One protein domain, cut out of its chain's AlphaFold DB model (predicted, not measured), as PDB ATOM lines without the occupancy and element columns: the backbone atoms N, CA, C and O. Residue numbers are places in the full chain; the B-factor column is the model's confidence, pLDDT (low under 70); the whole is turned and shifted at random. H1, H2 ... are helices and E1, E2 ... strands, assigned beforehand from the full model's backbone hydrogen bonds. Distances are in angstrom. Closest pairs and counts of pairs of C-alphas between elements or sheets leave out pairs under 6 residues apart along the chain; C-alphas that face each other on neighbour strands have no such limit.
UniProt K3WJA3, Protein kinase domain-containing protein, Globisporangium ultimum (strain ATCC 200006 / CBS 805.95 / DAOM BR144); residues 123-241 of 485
ATOM      1  N   LYS A 123      23.778  51.637  45.974       93.81
ATOM      2  CA  LYS A 123      22.445  52.113  45.580       93.81
ATOM      3  C   LYS A 123      22.108  51.797  44.117       93.81
ATOM      4  O   LYS A 123      20.945  51.577  43.808       93.81
ATOM      5  N   ALA A 124      23.084  51.840  43.211       94.25
ATOM      6  CA  ALA A 124      22.888  51.465  41.810       94.25
ATOM      7  C   ALA A 124      22.776  49.940  41.660       94.25
ATOM      8  O   ALA A 124      21.878  49.471  40.966       94.25
ATOM      9  N   TYR A 125      23.612  49.197  42.390       94.31
ATOM     10  CA  TYR A 125      23.569  47.737  42.472       94.31
ATOM     11  C   TYR A 125      22.203  47.212  42.954       94.31
ATOM     12  O   TYR A 125      21.577  46.384  42.305       94.31
ATOM     13  N   GLU A 126      21.659  47.767  44.036       95.19
ATOM     14  CA  GLU A 126      20.350  47.353  44.565       95.19
ATOM     15  C   GLU A 126      19.190  47.713  43.626       95.19
ATOM     16  O   GLU A 126      18.211  46.978  43.514       95.19
ATOM     17  N   ARG A 127      19.297  48.831  42.897       95.50
ATOM     18  CA  ARG A 127      18.256  49.277  41.956       95.50
ATOM     19  C   ARG A 127      18.104  48.380  40.728       95.50
ATOM     20  O   ARG A 127      17.030  48.399  40.138       95.50
ATOM     21  N   THR A 128      19.135  47.627  40.337       94.06
ATOM     22  CA  THR A 128      19.043  46.659  39.222       94.06
ATOM     23  C   THR A 128      18.420  45.321  39.649       94.06
ATOM     24  O   THR A 128      18.237  44.432  38.824       94.06
ATOM     25  N   GLY A 129      18.041  45.190  40.928       94.44
ATOM     26  CA  GLY A 129      17.458  43.973  41.497       94.44
ATOM     27  C   GLY A 129      18.469  43.072  42.204       94.44
ATOM     28  O   GLY A 129      18.093  42.004  42.680       94.44
ATOM     29  N   CYS A 130      19.730  43.501  42.318       94.88
ATOM     30  CA  CYS A 130      20.764  42.703  42.957       94.88
ATOM     31  C   CYS A 130      20.757  42.845  44.483       94.88
ATOM     32  O   CYS A 130      20.537  43.924  45.032       94.88
ATOM     33  N   THR A 131      21.024  41.746  45.186       95.56
ATOM     34  CA  THR A 131      21.040  41.695  46.652       95.56
ATOM     35  C   THR A 131      22.471  41.619  47.176       95.56
ATOM     36  O   THR A 131      23.177  40.656  46.854       95.56
ATOM     37  N   PRO A 132      22.910  42.574  48.015       95.00
ATOM     38  CA  PRO A 132      24.223  42.519  48.636       95.00
ATOM     39  C   PRO A 132      24.231  41.620  49.882       95.00
ATOM     40  O   PRO A 132      23.256  41.526  50.630       95.00
ATOM     41  N   ARG A 133      25.374  40.991  50.147       94.12
ATOM     42  CA  ARG A 133      25.714  40.347  51.418       94.12
ATOM     43  C   ARG A 133      26.463  41.340  52.294       94.12
ATOM     44  O   ARG A 133      27.485  41.855  51.862       94.12
ATOM     45  N   ALA A 134      26.007  41.549  53.525       95.81
ATOM     46  CA  ALA A 134      26.762  42.308  54.517       95.81
ATOM     47  C   ALA A 134      27.909  41.465  55.105       95.81
ATOM     48  O   ALA A 134      27.721  40.300  55.465       95.81
ATOM     49  N   CYS A 135      29.075  42.082  55.224       94.31
ATOM     50  CA  CYS A 135      30.279  41.570  55.855       94.31
ATOM     51  C   CYS A 135      30.641  42.503  57.006       94.31
ATOM     52  O   CYS A 135      30.786  43.705  56.802       94.31
ATOM     53  N   SER A 136      30.752  41.960  58.215       94.06
ATOM     54  CA  SER A 136      31.044  42.736  59.421       94.06
ATOM     55  C   SER A 136      32.447  42.431  59.918       94.06
ATOM     56  O   SER A 136      32.793  41.267  60.127       94.06
ATOM     57  N   LEU A 137      33.236  43.478  60.123       88.62
ATOM     58  CA  LEU A 137      34.548  43.398  60.744       88.62
ATOM     59  C   LEU A 137      34.436  43.396  62.282       88.62
ATOM     60  O   LEU A 137      33.450  43.895  62.833       88.62
ATOM     61  N   PRO A 138      35.460  42.904  63.009       87.88
ATOM     62  CA  PRO A 138      35.476  42.925  64.477       87.88
ATOM     63  C   PRO A 138      35.371  44.328  65.097       87.88
ATOM     64  O   PRO A 138      34.905  44.468  66.223       87.88
ATOM     65  N   ASN A 139      35.791  45.367  64.367       84.00
ATOM     66  CA  ASN A 139      35.690  46.774  64.775       84.00
ATOM     67  C   ASN A 139      34.259  47.350  64.630       84.00
ATOM     68  O   ASN A 139      34.030  48.502  64.995       84.00
ATOM     69  N   GLY A 140      33.302  46.569  64.108       86.31
ATOM     70  CA  GLY A 140      31.918  46.982  63.858       86.31
ATOM     71  C   GLY A 140      31.676  47.626  62.489       86.31
ATOM     72  O   GLY A 140      30.537  47.979  62.183       86.31
ATOM     73  N   GLU A 141      32.706  47.772  61.658       87.50
ATOM     74  CA  GLU A 141      32.574  48.253  60.285       87.50
ATOM     75  C   GLU A 141      31.858  47.223  59.407       87.50
ATOM     76  O   GLU A 141      32.023  46.010  59.570       87.50
ATOM     77  N   ILE A 142      31.030  47.712  58.482       91.94
ATOM     78  CA  ILE A 142      30.242  46.878  57.576       91.94
ATOM     79  C   ILE A 142      30.566  47.269  56.142       91.94
ATOM     80  O   ILE A 142      30.401  48.428  55.761       91.94
ATOM     81  N   PHE A 143      30.940  46.274  55.349       93.88
ATOM     82  CA  PHE A 143      31.085  46.364  53.901       93.88
ATOM     83  C   PHE A 143      30.246  45.272  53.232       93.88
ATOM     84  O   PHE A 143      29.657  44.423  53.907       93.88
ATOM     85  N   TYR A 144      30.139  45.299  51.912       95.19
ATOM     86  CA  TYR A 144      29.183  44.495  51.168       95.19
ATOM     87  C   TYR A 144      29.833  43.738  50.018       95.19
ATOM     88  O   TYR A 144      30.774  44.200  49.375       95.19
ATOM     89  N   ARG A 145      29.288  42.555  49.737       94.50
ATOM     90  CA  ARG A 145      29.694  41.689  48.627       94.50
ATOM     91  C   ARG A 145      28.507  41.272  47.781       94.50
ATOM     92  O   ARG A 145      27.366  41.266  48.237       94.50
ATOM     93  N   HIS A 146      28.797  40.896  46.546       90.94
ATOM     94  CA  HIS A 146      27.873  40.219  45.648       90.94
ATOM     95  C   HIS A 146      27.247  38.990  46.328       90.94
ATOM     96  O   HIS A 146      27.960  38.165  46.903       90.94
ATOM     97  N   LYS A 147      25.917  38.869  46.231       89.88
ATOM     98  CA  LYS A 147      25.192  37.645  46.590       89.88
ATOM     99  C   LYS A 147      24.237  37.208  45.490       89.88
ATOM    100  O   LYS A 147      24.544  36.262  44.790       89.88
ATOM    101  N   TRP A 148      23.114  37.894  45.306       90.62
ATOM    102  CA  TRP A 148      22.129  37.516  44.286       90.62
ATOM    103  C   TRP A 148      22.115  38.567  43.190       90.62
ATOM    104  O   TRP A 148      21.607  39.661  43.421       90.62
ATOM    105  N   CYS A 149      22.738  38.277  42.053       91.44
ATOM    106  CA  CYS A 149      22.803  39.174  40.902       91.44
ATOM    107  C   CYS A 149      23.159  38.350  39.667       91.44
ATOM    108  O   CYS A 149      24.244  37.769  39.630       91.44
ATOM    109  N   ASP A 150      22.259  38.272  38.693       89.94
ATOM    110  CA  ASP A 150      22.555  37.585  37.435       89.94
ATOM    111  C   ASP A 150      23.474  38.431  36.531       89.94
ATOM    112  O   ASP A 150      23.791  39.596  36.817       89.94
ATOM    113  N   GLY A 151      23.953  37.824  35.441       89.94
ATOM    114  CA  GLY A 151      24.905  38.471  34.544       89.94
ATOM    115  C   GLY A 151      24.299  39.667  33.814       89.94
ATOM    116  O   GLY A 151      24.975  40.683  33.673       89.94
ATOM    117  N   ASP A 152      23.019  39.612  33.442       91.50
ATOM    118  CA  ASP A 152      22.340  40.708  32.746       91.50
ATOM    119  C   ASP A 152      22.100  41.902  33.676       91.50
ATOM    120  O   ASP A 152      22.289  43.061  33.293       91.50
ATOM    121  N   GLN A 153      21.684  41.640  34.916       94.00
ATOM    122  CA  GLN A 153      21.528  42.641  35.966       94.00
ATOM    123  C   GLN A 153      22.839  43.361  36.237       94.00
ATOM    124  O   GLN A 153      22.842  44.596  36.303       94.00
ATOM    125  N   MET A 154      23.932  42.606  36.367       93.12
ATOM    126  CA  MET A 154      25.258  43.165  36.584       93.12
ATOM    127  C   MET A 154      25.730  43.953  35.356       93.12
ATOM    128  O   MET A 154      26.129  45.108  35.491       93.12
ATOM    129  N   ALA A 155      25.601  43.387  34.153       93.06
ATOM    130  CA  ALA A 155      25.990  44.031  32.902       93.06
ATOM    131  C   ALA A 155      25.288  45.380  32.685       93.06
ATOM    132  O   ALA A 155      25.913  46.338  32.226       93.06
ATOM    133  N   ARG A 156      24.009  45.503  33.074       92.56
ATOM    134  CA  ARG A 156      23.258  46.767  32.984       92.56
ATOM    135  C   ARG A 156      23.862  47.899  33.816       92.56
ATOM    136  O   ARG A 156      23.740  49.058  33.409       92.56
ATOM    137  N   VAL A 157      24.466  47.586  34.964       94.19
ATOM    138  CA  VAL A 157      25.037  48.585  35.885       94.19
ATOM    139  C   VAL A 157      26.545  48.759  35.749       94.19
ATOM    140  O   VAL A 157      27.061  49.763  36.238       94.19
ATOM    141  N   SER A 158      27.240  47.840  35.076       95.62
ATOM    142  CA  SER A 158      28.674  47.940  34.804       95.62
ATOM    143  C   SER A 158      29.027  49.203  34.014       95.62
ATOM    144  O   SER A 158      28.337  49.605  33.070       95.62
ATOM    145  N   LEU A 159      30.144  49.820  34.403       96.56
ATOM    146  CA  LEU A 159      30.665  51.058  33.810       96.56
ATOM    147  C   LEU A 159      32.011  50.864  33.097       96.56
ATOM    148  O   LEU A 159      32.519  51.811  32.496       96.56
ATOM    149  N   CYS A 160      32.559  49.648  33.137       97.12
ATOM    150  CA  CYS A 160      33.769  49.242  32.430       97.12
ATOM    151  C   CYS A 160      33.524  48.012  31.549       97.12
ATOM    152  O   CYS A 160      32.630  47.209  31.825       97.12
ATOM    153  N   ALA A 161      34.334  47.871  30.504       96.94
ATOM    154  CA  ALA A 161      34.395  46.714  29.625       96.94
ATOM    155  C   ALA A 161      35.853  46.276  29.452       96.94
ATOM    156  O   ALA A 161      36.748  47.115  29.357       96.94
ATOM    157  N   VAL A 162      36.106  44.971  29.440       96.62
ATOM    158  CA  VAL A 162      37.456  44.402  29.333       96.62
ATOM    159  C   VAL A 162      37.378  43.002  28.739       96.62
ATOM    160  O   VAL A 162      36.396  42.300  28.960       96.62
ATOM    161  N   ASP A 163      38.428  42.602  28.029       91.25
ATOM    162  CA  ASP A 163      38.688  41.224  27.616       91.25
ATOM    163  C   ASP A 163      40.155  40.886  27.915       91.25
ATOM    164  O   ASP A 163      40.998  41.778  28.024       91.25
ATOM    165  N   GLY A 164      40.492  39.598  27.998       79.38
ATOM    166  CA  GLY A 164      41.892  39.157  27.914       79.38
ATOM    167  C   GLY A 164      42.412  38.301  29.065       79.38
ATOM    168  O   GLY A 164      43.446  37.661  28.891       79.38
ATOM    169  N   ASP A 165      41.693  38.190  30.185       83.75
ATOM    170  CA  ASP A 165      42.012  37.186  31.206       83.75
ATOM    171  C   ASP A 165      41.222  35.882  30.990       83.75
ATOM    172  O   ASP A 165      40.076  35.873  30.527       83.75
ATOM    173  N   LYS A 166      41.861  34.757  31.320       83.69
ATOM    174  CA  LYS A 166      41.284  33.405  31.248       83.69
ATOM    175  C   LYS A 166      41.024  32.819  32.632       83.69
ATOM    176  O   LYS A 166      40.355  31.789  32.732       83.69
ATOM    177  N   THR A 167      41.542  33.448  33.681       85.25
ATOM    178  CA  THR A 167      41.425  32.956  35.051       85.25
ATOM    179  C   THR A 167      39.990  33.113  35.517       85.25
ATOM    180  O   THR A 167      39.465  34.218  35.534       85.25
ATOM    181  N   SER A 168      39.348  31.997  35.869       85.75
ATOM    182  CA  SER A 168      37.916  31.960  36.179       85.75
ATOM    183  C   SER A 168      37.639  31.531  37.621       85.75
ATOM    184  O   SER A 168      37.221  30.390  37.837       85.75
ATOM    185  N   PRO A 169      37.900  32.390  38.624       85.94
ATOM    186  CA  PRO A 169      37.656  32.048  40.015       85.94
ATOM    187  C   PRO A 169      36.159  32.052  40.337       85.94
ATOM    188  O   PRO A 169      35.382  32.839  39.804       85.94
ATOM    189  N   HIS A 170      35.753  31.202  41.277       89.50
ATOM    190  CA  HIS A 170      34.411  31.256  41.851       89.50
ATOM    191  C   HIS A 170      34.371  32.320  42.962       89.50
ATOM    192  O   HIS A 170      34.386  31.983  44.145       89.50
ATOM    193  N   ALA A 171      34.399  33.601  42.584       92.38
ATOM    194  CA  ALA A 171      34.533  34.742  43.496       92.38
ATOM    195  C   ALA A 171      33.411  35.784  43.319       92.38
ATOM    196  O   ALA A 171      32.528  35.653  42.472       92.38
ATOM    197  N   ALA A 172      33.405  36.826  44.153       92.81
ATOM    198  CA  ALA A 172      32.461  37.935  44.016       92.81
ATOM    199  C   ALA A 172      32.735  38.758  42.741       92.81
ATOM    200  O   ALA A 172      33.887  39.005  42.430       92.81
ATOM    201  N   MET A 173      31.698  39.235  42.043       93.56
ATOM    202  CA  MET A 173      31.849  40.142  40.884       93.56
ATOM    203  C   MET A 173      31.645  41.621  41.240       93.56
ATOM    204  O   MET A 173      31.920  42.510  40.442       93.56
ATOM    205  N   TRP A 174      31.122  41.887  42.436       96.06
ATOM    206  CA  TRP A 174      30.889  43.225  42.960       96.06
ATOM    207  C   TRP A 174      31.143  43.229  44.467       96.06
ATOM    208  O   TRP A 174      30.832  42.257  45.164       96.06
ATOM    209  N   GLY A 175      31.696  44.323  44.972       95.00
ATOM    210  CA  GLY A 175      31.905  44.529  46.396       95.00
ATOM    211  C   GLY A 175      32.360  45.947  46.690       95.00
ATOM    212  O   GLY A 175      33.091  46.538  45.894       95.00
ATOM    213  N   ASP A 176      31.909  46.482  47.818       93.50
ATOM    214  CA  ASP A 176      32.378  47.758  48.348       93.50
ATOM    215  C   ASP A 176      33.344  47.547  49.524       93.50
ATOM    216  O   ASP A 176      33.570  46.427  49.995       93.50
ATOM    217  N   GLY A 177      33.948  48.646  49.965       88.25
ATOM    218  CA  GLY A 177      34.928  48.651  51.044       88.25
ATOM    219  C   GLY A 177      36.362  48.872  50.566       88.25
ATOM    220  O   GLY A 177      36.721  48.639  49.412       88.25
ATOM    221  N   GLY A 178      37.162  49.401  51.477       87.12
ATOM    222  CA  GLY A 178      38.570  49.722  51.303       87.12
ATOM    223  C   GLY A 178      39.029  50.523  52.513       87.12
ATOM    224  O   GLY A 178      38.218  51.218  53.124       87.12
ATOM    225  N   GLU A 179      40.304  50.414  52.862       85.06
ATOM    226  CA  GLU A 179      40.876  51.106  54.018       85.06
ATOM    227  C   GLU A 179      41.816  52.215  53.552       85.06
ATOM    228  O   GLU A 179      42.442  52.127  52.494       85.06
ATOM    229  N   VAL A 180      41.945  53.272  54.352       85.38
ATOM    230  CA  VAL A 180      42.708  54.468  53.967       85.38
ATOM    231  C   VAL A 180      44.168  54.172  53.630       85.38
ATOM    232  O   VAL A 180      44.756  54.897  52.833       85.38
ATOM    233  N   ASP A 181      44.750  53.129  54.211       85.62
ATOM    234  CA  ASP A 181      46.117  52.642  54.018       85.62
ATOM    235  C   ASP A 181      46.244  51.488  53.019       85.62
ATOM    236  O   ASP A 181      47.355  51.059  52.716       85.62
ATOM    237  N   THR A 182      45.140  51.048  52.417       87.06
ATOM    238  CA  THR A 182      45.171  50.019  51.378       87.06
ATOM    239  C   THR A 182      45.909  50.516  50.135       87.06
ATOM    240  O   THR A 182      45.653  51.611  49.629       87.06
ATOM    241  N   ILE A 183      46.773  49.669  49.585       91.62
ATOM    242  CA  ILE A 183      47.335  49.817  48.243       91.62
ATOM    243  C   ILE A 183      46.603  48.812  47.351       91.62
ATOM    244  O   ILE A 183      46.864  47.615  47.468       91.62
ATOM    245  N   PRO A 184      45.671  49.253  46.487       91.19
ATOM    246  CA  PRO A 184      44.944  48.336  45.620       91.19
ATOM    247  C   PRO A 184      45.899  47.603  44.672       91.19
ATOM    248  O   PRO A 184      46.724  48.231  44.011       91.19
ATOM    249  N   GLU A 185      45.771  46.284  44.556       88.56
ATOM    250  CA  GLU A 185      46.398  45.528  43.470       88.56
ATOM    251  C   GLU A 185      45.322  45.092  42.492       88.56
ATOM    252  O   GLU A 185      44.679  44.063  42.675       88.56
ATOM    253  N   VAL A 186      45.091  45.913  41.470       94.44
ATOM    254  CA  VAL A 186      43.968  45.692  40.563       94.44
ATOM    255  C   VAL A 186      44.291  44.613  39.541       94.44
ATOM    256  O   VAL A 186      45.163  44.798  38.688       94.44
ATOM    257  N   ARG A 187      43.549  43.508  39.601       94.38
ATOM    258  CA  ARG A 187      43.666  42.373  38.687       94.38
ATOM    259  C   ARG A 187      42.334  42.088  38.015       94.38
ATOM    260  O   ARG A 187      41.291  42.046  38.669       94.38
ATOM    261  N   VAL A 188      42.378  41.879  36.708       95.75
ATOM    262  CA  VAL A 188      41.226  41.411  35.939       95.75
ATOM    263  C   VAL A 188      41.041  39.927  36.210       95.75
ATOM    264  O   VAL A 188      42.001  39.168  36.122       95.75
ATOM    265  N   MET A 189      39.810  39.535  36.529       94.12
ATOM    266  CA  MET A 189      39.395  38.141  36.650       94.12
ATOM    267  C   MET A 189      38.180  37.890  35.763       94.12
ATOM    268  O   MET A 189      37.267  38.719  35.685       94.12
ATOM    269  N   ARG A 190      38.158  36.739  35.092       94.75
ATOM    270  CA  ARG A 190      37.027  36.288  34.277       94.75
ATOM    271  C   ARG A 190      35.990  35.596  35.160       94.75
ATOM    272  O   ARG A 190      36.327  34.789  36.008       94.75
ATOM    273  N   HIS A 191      34.711  35.843  34.929       93.31
ATOM    274  CA  HIS A 191      33.611  35.171  35.617       93.31
ATOM    275  C   HIS A 191      32.684  34.559  34.577       93.31
ATOM    276  O   HIS A 191      32.046  35.270  33.806       93.31
ATOM    277  N   TYR A 192      32.642  33.230  34.529       92.19
ATOM    278  CA  TYR A 192      31.773  32.489  33.619       92.19
ATOM    279  C   TYR A 192      31.004  31.421  34.369       92.19
ATOM    280  O   TYR A 192      31.593  30.622  35.101       92.19
ATOM    281  N   TRP A 193      29.698  31.387  34.153       90.75
ATOM    282  CA  TRP A 193      28.824  30.383  34.732       90.75
ATOM    283  C   TRP A 193      27.623  30.143  33.824       90.75
ATOM    284  O   TRP A 193      27.323  30.930  32.925       90.75
ATOM    285  N   ARG A 194      26.944  29.025  34.070       91.00
ATOM    286  CA  ARG A 194      25.658  28.710  33.457       91.00
ATOM    287  C   ARG A 194      24.598  28.717  34.535       91.00
ATOM    288  O   ARG A 194      24.801  28.084  35.570       91.00
ATOM    289  N   ASP A 195      23.494  29.398  34.280       84.75
ATOM    290  CA  ASP A 195      22.355  29.427  35.189       84.75
ATOM    291  C   ASP A 195      21.052  29.310  34.399       84.75
ATOM    292  O   ASP A 195      20.897  29.941  33.363       84.75
ATOM    293  N   HIS A 196      20.151  28.432  34.839       85.00
ATOM    294  CA  HIS A 196      18.846  28.179  34.206       85.00
ATOM    295  C   HIS A 196      18.821  27.960  32.670       85.00
ATOM    296  O   HIS A 196      17.763  28.045  32.054       85.00
ATOM    297  N   GLY A 197      19.946  27.567  32.063       87.12
ATOM    298  CA  GLY A 197      20.078  27.344  30.616       87.12
ATOM    299  C   GLY A 197      20.743  28.499  29.863       87.12
ATOM    300  O   GLY A 197      21.139  28.303  28.716       87.12
ATOM    301  N   ASP A 198      20.941  29.636  30.527       88.12
ATOM    302  CA  ASP A 198      21.666  30.792  30.016       88.12
ATOM    303  C   ASP A 198      23.155  30.709  30.381       88.12
ATOM    304  O   ASP A 198      23.550  30.154  31.415       88.12
ATOM    305  N   GLU A 199      24.003  31.250  29.507       91.56
ATOM    306  CA  GLU A 199      25.437  31.385  29.754       91.56
ATOM    307  C   GLU A 199      25.781  32.845  30.011       91.56
ATOM    308  O   GLU A 199      25.477  33.717  29.198       91.56
ATOM    309  N   TYR A 200      26.486  33.098  31.107       90.94
ATOM    310  CA  TYR A 200      26.921  34.436  31.468       90.94
ATOM    311  C   TYR A 200      28.440  34.525  31.414       90.94
ATOM    312  O   TYR A 200      29.151  33.674  31.953       90.94
ATOM    313  N   LEU A 201      28.937  35.579  30.765       92.62
ATOM    314  CA  LEU A 201      30.344  35.953  30.748       92.62
ATOM    315  C   LEU A 201      30.482  37.394  31.222       92.62
ATOM    316  O   LEU A 201      30.014  38.327  30.573       92.62
ATOM    317  N   MET A 202      31.175  37.554  32.337       93.69
ATOM    318  CA  MET A 202      31.498  38.837  32.935       93.69
ATOM    319  C   MET A 202      32.980  38.880  33.283       93.69
ATOM    320  O   MET A 202      33.666  37.858  33.346       93.69
ATOM    321  N   TYR A 203      33.465  40.080  33.548       96.31
ATOM    322  CA  TYR A 203      34.775  40.308  34.125       96.31
ATOM    323  C   TYR A 203      34.622  41.122  35.404       96.31
ATOM    324  O   TYR A 203      33.611  41.787  35.629       96.31
ATOM    325  N   ALA A 204      35.627  41.071  36.263       96.19
ATOM    326  CA  ALA A 204      35.673  41.910  37.445       96.19
ATOM    327  C   ALA A 204      37.104  42.368  37.717       96.19
ATOM    328  O   ALA A 204      38.060  41.625  37.494       96.19
ATOM    329  N   LEU A 205      37.237  43.601  38.197       96.69
ATOM    330  CA  LEU A 205      38.490  44.161  38.685       96.69
ATOM    331  C   LEU A 205      38.541  43.930  40.190       96.69
ATOM    332  O   LEU A 205      37.815  44.574  40.950       96.69
ATOM    333  N   HIS A 206      39.378  42.992  40.601       95.25
ATOM    334  CA  HIS A 206      39.608  42.648  41.995       95.25
ATOM    335  C   HIS A 206      40.788  43.445  42.533       95.25
ATOM    336  O   HIS A 206      41.789  43.574  41.836       95.25
ATOM    337  N   THR A 207      40.686  43.975  43.753       93.81
ATOM    338  CA  THR A 207      41.783  44.739  44.379       93.81
ATOM    339  C   THR A 207      42.591  43.941  45.402       93.81
ATOM    340  O   THR A 207      43.533  44.486  45.977       93.81
ATOM    341  N   LEU A 208      42.207  42.687  45.670       89.94
ATOM    342  CA  LEU A 208      42.932  41.758  46.538       89.94
ATOM    343  C   LEU A 208      43.751  40.776  45.704       89.94
ATOM    344  O   LEU A 208      43.311  40.320  44.649       89.94
ATOM    345  N   ALA A 209      44.920  40.403  46.225       82.00
ATOM    346  CA  ALA A 209      45.728  39.337  45.644       82.00
ATOM    347  C   ALA A 209      45.033  37.969  45.765       82.00
ATOM    348  O   ALA A 209      44.980  37.229  44.784       82.00
ATOM    349  N   ASP A 210      44.471  37.686  46.945       85.00
ATOM    350  CA  ASP A 210      43.739  36.460  47.261       85.00
ATOM    351  C   ASP A 210      42.280  36.800  47.578       85.00
ATOM    352  O   ASP A 210      41.941  37.261  48.672       85.00
ATOM    353  N   GLU A 211      41.404  36.609  46.595       89.69
ATOM    354  CA  GLU A 211      39.987  36.925  46.748       89.69
ATOM    355  C   GLU A 211      39.240  35.840  47.539       89.69
ATOM    356  O   GLU A 211      39.522  34.642  47.441       89.69
ATOM    357  N   ALA A 212      38.225  36.257  48.297       91.25
ATOM    358  CA  ALA A 212      37.308  35.323  48.930       91.25
ATOM    359  C   ALA A 212      36.458  34.577  47.887       91.25
ATOM    360  O   ALA A 212      35.973  35.144  46.904       91.25
ATOM    361  N   VAL A 213      36.209  33.295  48.157       91.81
ATOM    362  CA  VAL A 213      35.241  32.498  47.393       91.81
ATOM    363  C   VAL A 213      33.860  33.161  47.461       91.81
ATOM    364  O   VAL A 213      33.514  33.827  48.440       91.81
ATOM    365  N   TYR A 214      33.053  32.975  46.421       90.62
ATOM    366  CA  TYR A 214      31.685  33.469  46.345       90.62
ATOM    367  C   TYR A 214      30.854  33.151  47.612       90.62
ATOM    368  O   TYR A 214      31.024  32.119  48.266       90.62
ATOM    369  N   ASP A 215      29.974  34.092  47.981       89.44
ATOM    370  CA  ASP A 215      29.183  34.126  49.226       89.44
ATOM    371  C   ASP A 215      30.010  34.082  50.536       89.44
ATOM    372  O   ASP A 215      29.472  33.850  51.626       89.44
ATOM    373  N   LYS A 216      31.322  34.357  50.471       92.25
ATOM    374  CA  LYS A 216      32.188  34.583  51.639       92.25
ATOM    375  C   LYS A 216      32.650  36.034  51.727       92.25
ATOM    376  O   LYS A 216      32.670  36.776  50.749       92.25
ATOM    377  N   CYS A 217      33.000  36.432  52.945       92.88
ATOM    378  CA  CYS A 217      33.579  37.736  53.230       92.88
ATOM    379  C   CYS A 217      35.104  37.597  53.297       92.88
ATOM    380  O   CYS A 217      35.575  36.696  53.999       92.88
ATOM    381  N   PRO A 218      35.873  38.452  52.607       92.25
ATOM    382  CA  PRO A 218      37.309  38.537  52.830       92.25
ATOM    383  C   PRO A 218      37.621  39.103  54.214       92.25
ATOM    384  O   PRO A 218      36.761  39.685  54.879       92.25
ATOM    385  N   ALA A 219      38.868  38.908  54.642       88.75
ATOM    386  CA  ALA A 219      39.353  39.377  55.935       88.75
ATOM    387  C   ALA A 219      39.419  40.909  56.020       88.75
ATOM    388  O   ALA A 219      39.216  41.461  57.099       88.75
ATOM    389  N   THR A 220      39.674  41.574  54.891       88.69
ATOM    390  CA  THR A 220      39.741  43.031  54.780       88.69
ATOM    391  C   THR A 220      38.696  43.556  53.787       88.69
ATOM    392  O   THR A 220      38.359  42.867  52.812       88.69
ATOM    393  N   PRO A 221      38.150  44.763  54.008       90.69
ATOM    394  CA  PRO A 221      37.285  45.431  53.048       90.69
ATOM    395  C   PRO A 221      38.056  45.694  51.757       90.69
ATOM    396  O   PRO A 221      39.179  46.192  51.780       90.69
ATOM    397  N   ALA A 222      37.456  45.366  50.618       91.75
ATOM    398  CA  ALA A 222      38.100  45.551  49.328       91.75
ATOM    399  C   ALA A 222      37.070  45.682  48.215       91.75
ATOM    400  O   ALA A 222      36.013  45.048  48.233       91.75
ATOM    401  N   MET A 223      37.401  46.499  47.231       93.62
ATOM    402  CA  MET A 223      36.507  46.794  46.133       93.62
ATOM    403  C   MET A 223      36.569  45.682  45.086       93.62
ATOM    404  O   MET A 223      37.641  45.170  44.764       93.62
ATOM    405  N   VAL A 224      35.416  45.354  44.508       95.75
ATOM    406  CA  VAL A 224      35.346  44.572  43.271       95.75
ATOM    407  C   VAL A 224      34.471  45.326  42.283       95.75
ATOM    408  O   VAL A 224      33.312  45.629  42.581       95.75
ATOM    409  N   ILE A 225      35.037  45.660  41.123       97.31
ATOM    410  CA  ILE A 225      34.372  46.472  40.099       97.31
ATOM    411  C   ILE A 225      33.916  45.553  38.959       97.31
ATOM    412  O   ILE A 225      34.774  44.980  38.287       97.31
ATOM    413  N   PRO A 226      32.606  45.407  38.709       96.75
ATOM    414  CA  PRO A 226      32.114  44.573  37.622       96.75
ATOM    415  C   PRO A 226      32.360  45.245  36.268       96.75
ATOM    416  O   PRO A 226      32.029  46.418  36.078       96.75
ATOM    417  N   CYS A 227      32.869  44.472  35.313       97.12
ATOM    418  CA  CYS A 227      33.022  44.864  33.919       97.12
ATOM    419  C   CYS A 227      32.318  43.868  32.992       97.12
ATOM    420  O   CYS A 227      32.203  42.678  33.279       97.12
ATOM    421  N   VAL A 228      31.841  44.359  31.855       96.19
ATOM    422  CA  VAL A 228      31.283  43.519  30.787       96.19
ATOM    423  C   VAL A 228      32.385  43.029  29.842       96.19
ATOM    424  O   VAL A 228      33.456  43.629  29.767       96.19
ATOM    425  N   SER A 229      32.120  41.939  29.121       95.06
ATOM    426  CA  SER A 229      32.957  41.483  27.999       95.06
ATOM    427  C   SER A 229      32.955  42.542  26.900       95.06
ATOM    428  O   SER A 229      31.886  42.866  26.377       95.06
ATOM    429  N   ASN A 230      34.125  43.078  26.545       93.56
ATOM    430  CA  ASN A 230      34.227  44.114  25.513       93.56
ATOM    431  C   ASN A 230      33.834  43.572  24.125       93.56
ATOM    432  O   ASN A 230      33.213  44.277  23.336       93.56
ATOM    433  N   ALA A 231      34.073  42.289  23.861       89.62
ATOM    434  CA  ALA A 231      33.630  41.608  22.648       89.62
ATOM    435  C   ALA A 231      32.102  41.443  22.541       89.62
ATOM    436  O   ALA A 231      31.595  41.100  21.473       89.62
ATOM    437  N   SER A 232      31.362  41.628  23.638       87.06
ATOM    438  CA  SER A 232      29.929  41.317  23.724       87.06
ATOM    439  C   SER A 232      29.069  42.509  24.145       87.06
ATOM    440  O   SER A 232      27.876  42.334  24.396       87.06
ATOM    441  N   VAL A 233      29.645  43.712  24.248       88.06
ATOM    442  CA  VAL A 233      28.885  44.887  24.682       88.06
ATOM    443  C   VAL A 233      27.843  45.313  23.646       88.06
ATOM    444  O   VAL A 233      28.157  45.410  22.456       88.06
ATOM    445  N   PRO A 234      26.609  45.633  24.077       78.19
ATOM    446  CA  PRO A 234      25.683  46.371  23.235       78.19
ATOM    447  C   PRO A 234      26.197  47.806  23.055       78.19
ATOM    448  O   PRO A 234      26.765  48.395  23.981       78.19
ATOM    449  N   ASP A 235      25.976  48.361  21.863       87.81
ATOM    450  CA  ASP A 235      26.368  49.722  21.476       87.81
ATOM    451  C   ASP A 235      27.873  50.004  21.676       87.81
ATOM    452  O   ASP A 235      28.239  50.823  22.525       87.81
ATOM    453  N   PRO A 236      28.769  49.356  20.902       88.38
ATOM    454  CA  PRO A 236      30.222  49.483  21.071       88.38
ATOM    455  C   PRO A 236      30.722  50.931  20.962       88.38
ATOM    456  O   PRO A 236      31.741  51.274  21.545       88.38
ATOM    457  N   GLU A 237      29.974  51.807  20.288       91.50
ATOM    458  CA  GLU A 237      30.267  53.241  20.175       91.50
ATOM    459  C   GLU A 237      30.253  53.981  21.526       91.50
ATOM    460  O   GLU A 237      30.905  55.012  21.674       91.50
ATOM    461  N   ASN A 238      29.540  53.456  22.529       92.94
ATOM    462  CA  ASN A 238      29.473  54.042  23.871       92.94
ATOM    463  C   ASN A 238      30.647  53.632  24.773       92.94
ATOM    464  O   ASN A 238      30.733  54.108  25.911       92.94
ATOM    465  N   TRP A 239      31.520  52.741  24.301       95.19
ATOM    466  CA  TRP A 239      32.641  52.197  25.056       95.19
ATOM    467  C   TRP A 239      33.949  52.651  24.422       95.19
ATOM    468  O   TRP A 239      34.233  52.374  23.262       95.19
ATOM    469  N   GLY A 240      34.757  53.370  25.195       95.12
ATOM    470  CA  GLY A 240      36.008  53.937  24.706       95.12
ATOM    471  C   GLY A 240      37.096  53.954  25.773       95.12
ATOM    472  O   GLY A 240      36.823  53.651  26.939       95.12
ATOM    473  N   PRO A 241      38.340  54.292  25.393       95.69
ATOM    474  CA  PRO A 241      39.410  54.524  26.355       95.69
ATOM    475  C   PRO A 241      38.974  55.549  27.416       95.69
ATOM    476  O   PRO A 241      38.246  56.490  27.083       95.69
TER     477      PRO A 241
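This is residues 123 to 241 of the 485 residues of the protein "Protein kinase domain-containing protein" of Globisporangium ultimum (strain ATCC 200006 / CBS 805.95 / DAOM BR144) (UniProt K3WJA3). A strongly twisted four-stranded sheet, E3 E6 E5 E4, has the short helix H2 on it, while a separate two-stranded hairpin, E1 and E2, lies away from it towards one end of the model. Long stretches with no named element, residues 163 to 186 and 207 to 223, loop between the sheet's strands. The printed part has 119 residues, under half of them in named elements, in the order H1 E1 E2 H2 E3 E4 E5 E6; the class is mixed, helices and strands. The larger sheet is mixed, the smaller antiparallel. The whole is compact, with a radius of gyration of the C-alphas of 14.2 A and spans of 44 by 31 by 25 A.

E4, residues 187 to 195, E5, residues 198 to 206, and E6, residues 224 to 229, form a meander, each strand the antiparallel neighbour of the one before. E4 and E5 are a hairpin, with N 191 and O 202 2.8 A apart. E5 and E6 are a hairpin too, with N 205 and O 225 2.8 A apart. E3, residues 160 to 162, is an edge strand parallel to E6, with N 162 and O 228 3.0 A apart. H2, residues 151 to 157, is on this sheet; its closest C-alphas to E5 are those of Gly 151 and Tyr 200, 5.5 A. H1, residues 123 to 127, only just touches H2, with 3 pairs of C-alphas within 8 A, the closest those of Tyr 125 and Val 157, 6.8 A. E1, residues 131 to 136, and E2, residues 142 to 148, are an antiparallel hairpin, with N 135 and O 143 2.7 A apart. E2 is apart from E6, but only just, at 8.3 A. In H1 the O i to N i+4 pair is within hydrogen-bond range; in H2, 2 of 3 are.

H1 begins at C-alpha 123 (22.445, 52.113, 45.580) and is 6.2 A long; H2 is 10.2 A. E4 is 25.2 A, E5 24.6 A, E2 18.2 A, E1 16.3 A, E6 15.8 A and E3 6.8 A. E6 ends at C-alpha 229 (32.957, 41.483, 27.999).

The C-alphas farthest apart, of Pro 138 and Glu 237, are 45.8 A apart. The printed part has no cut. The links E3 to E4 and E5 to E6 are long. Mean pLDDT of the printed part is 91.5, and no printed residue is under 70.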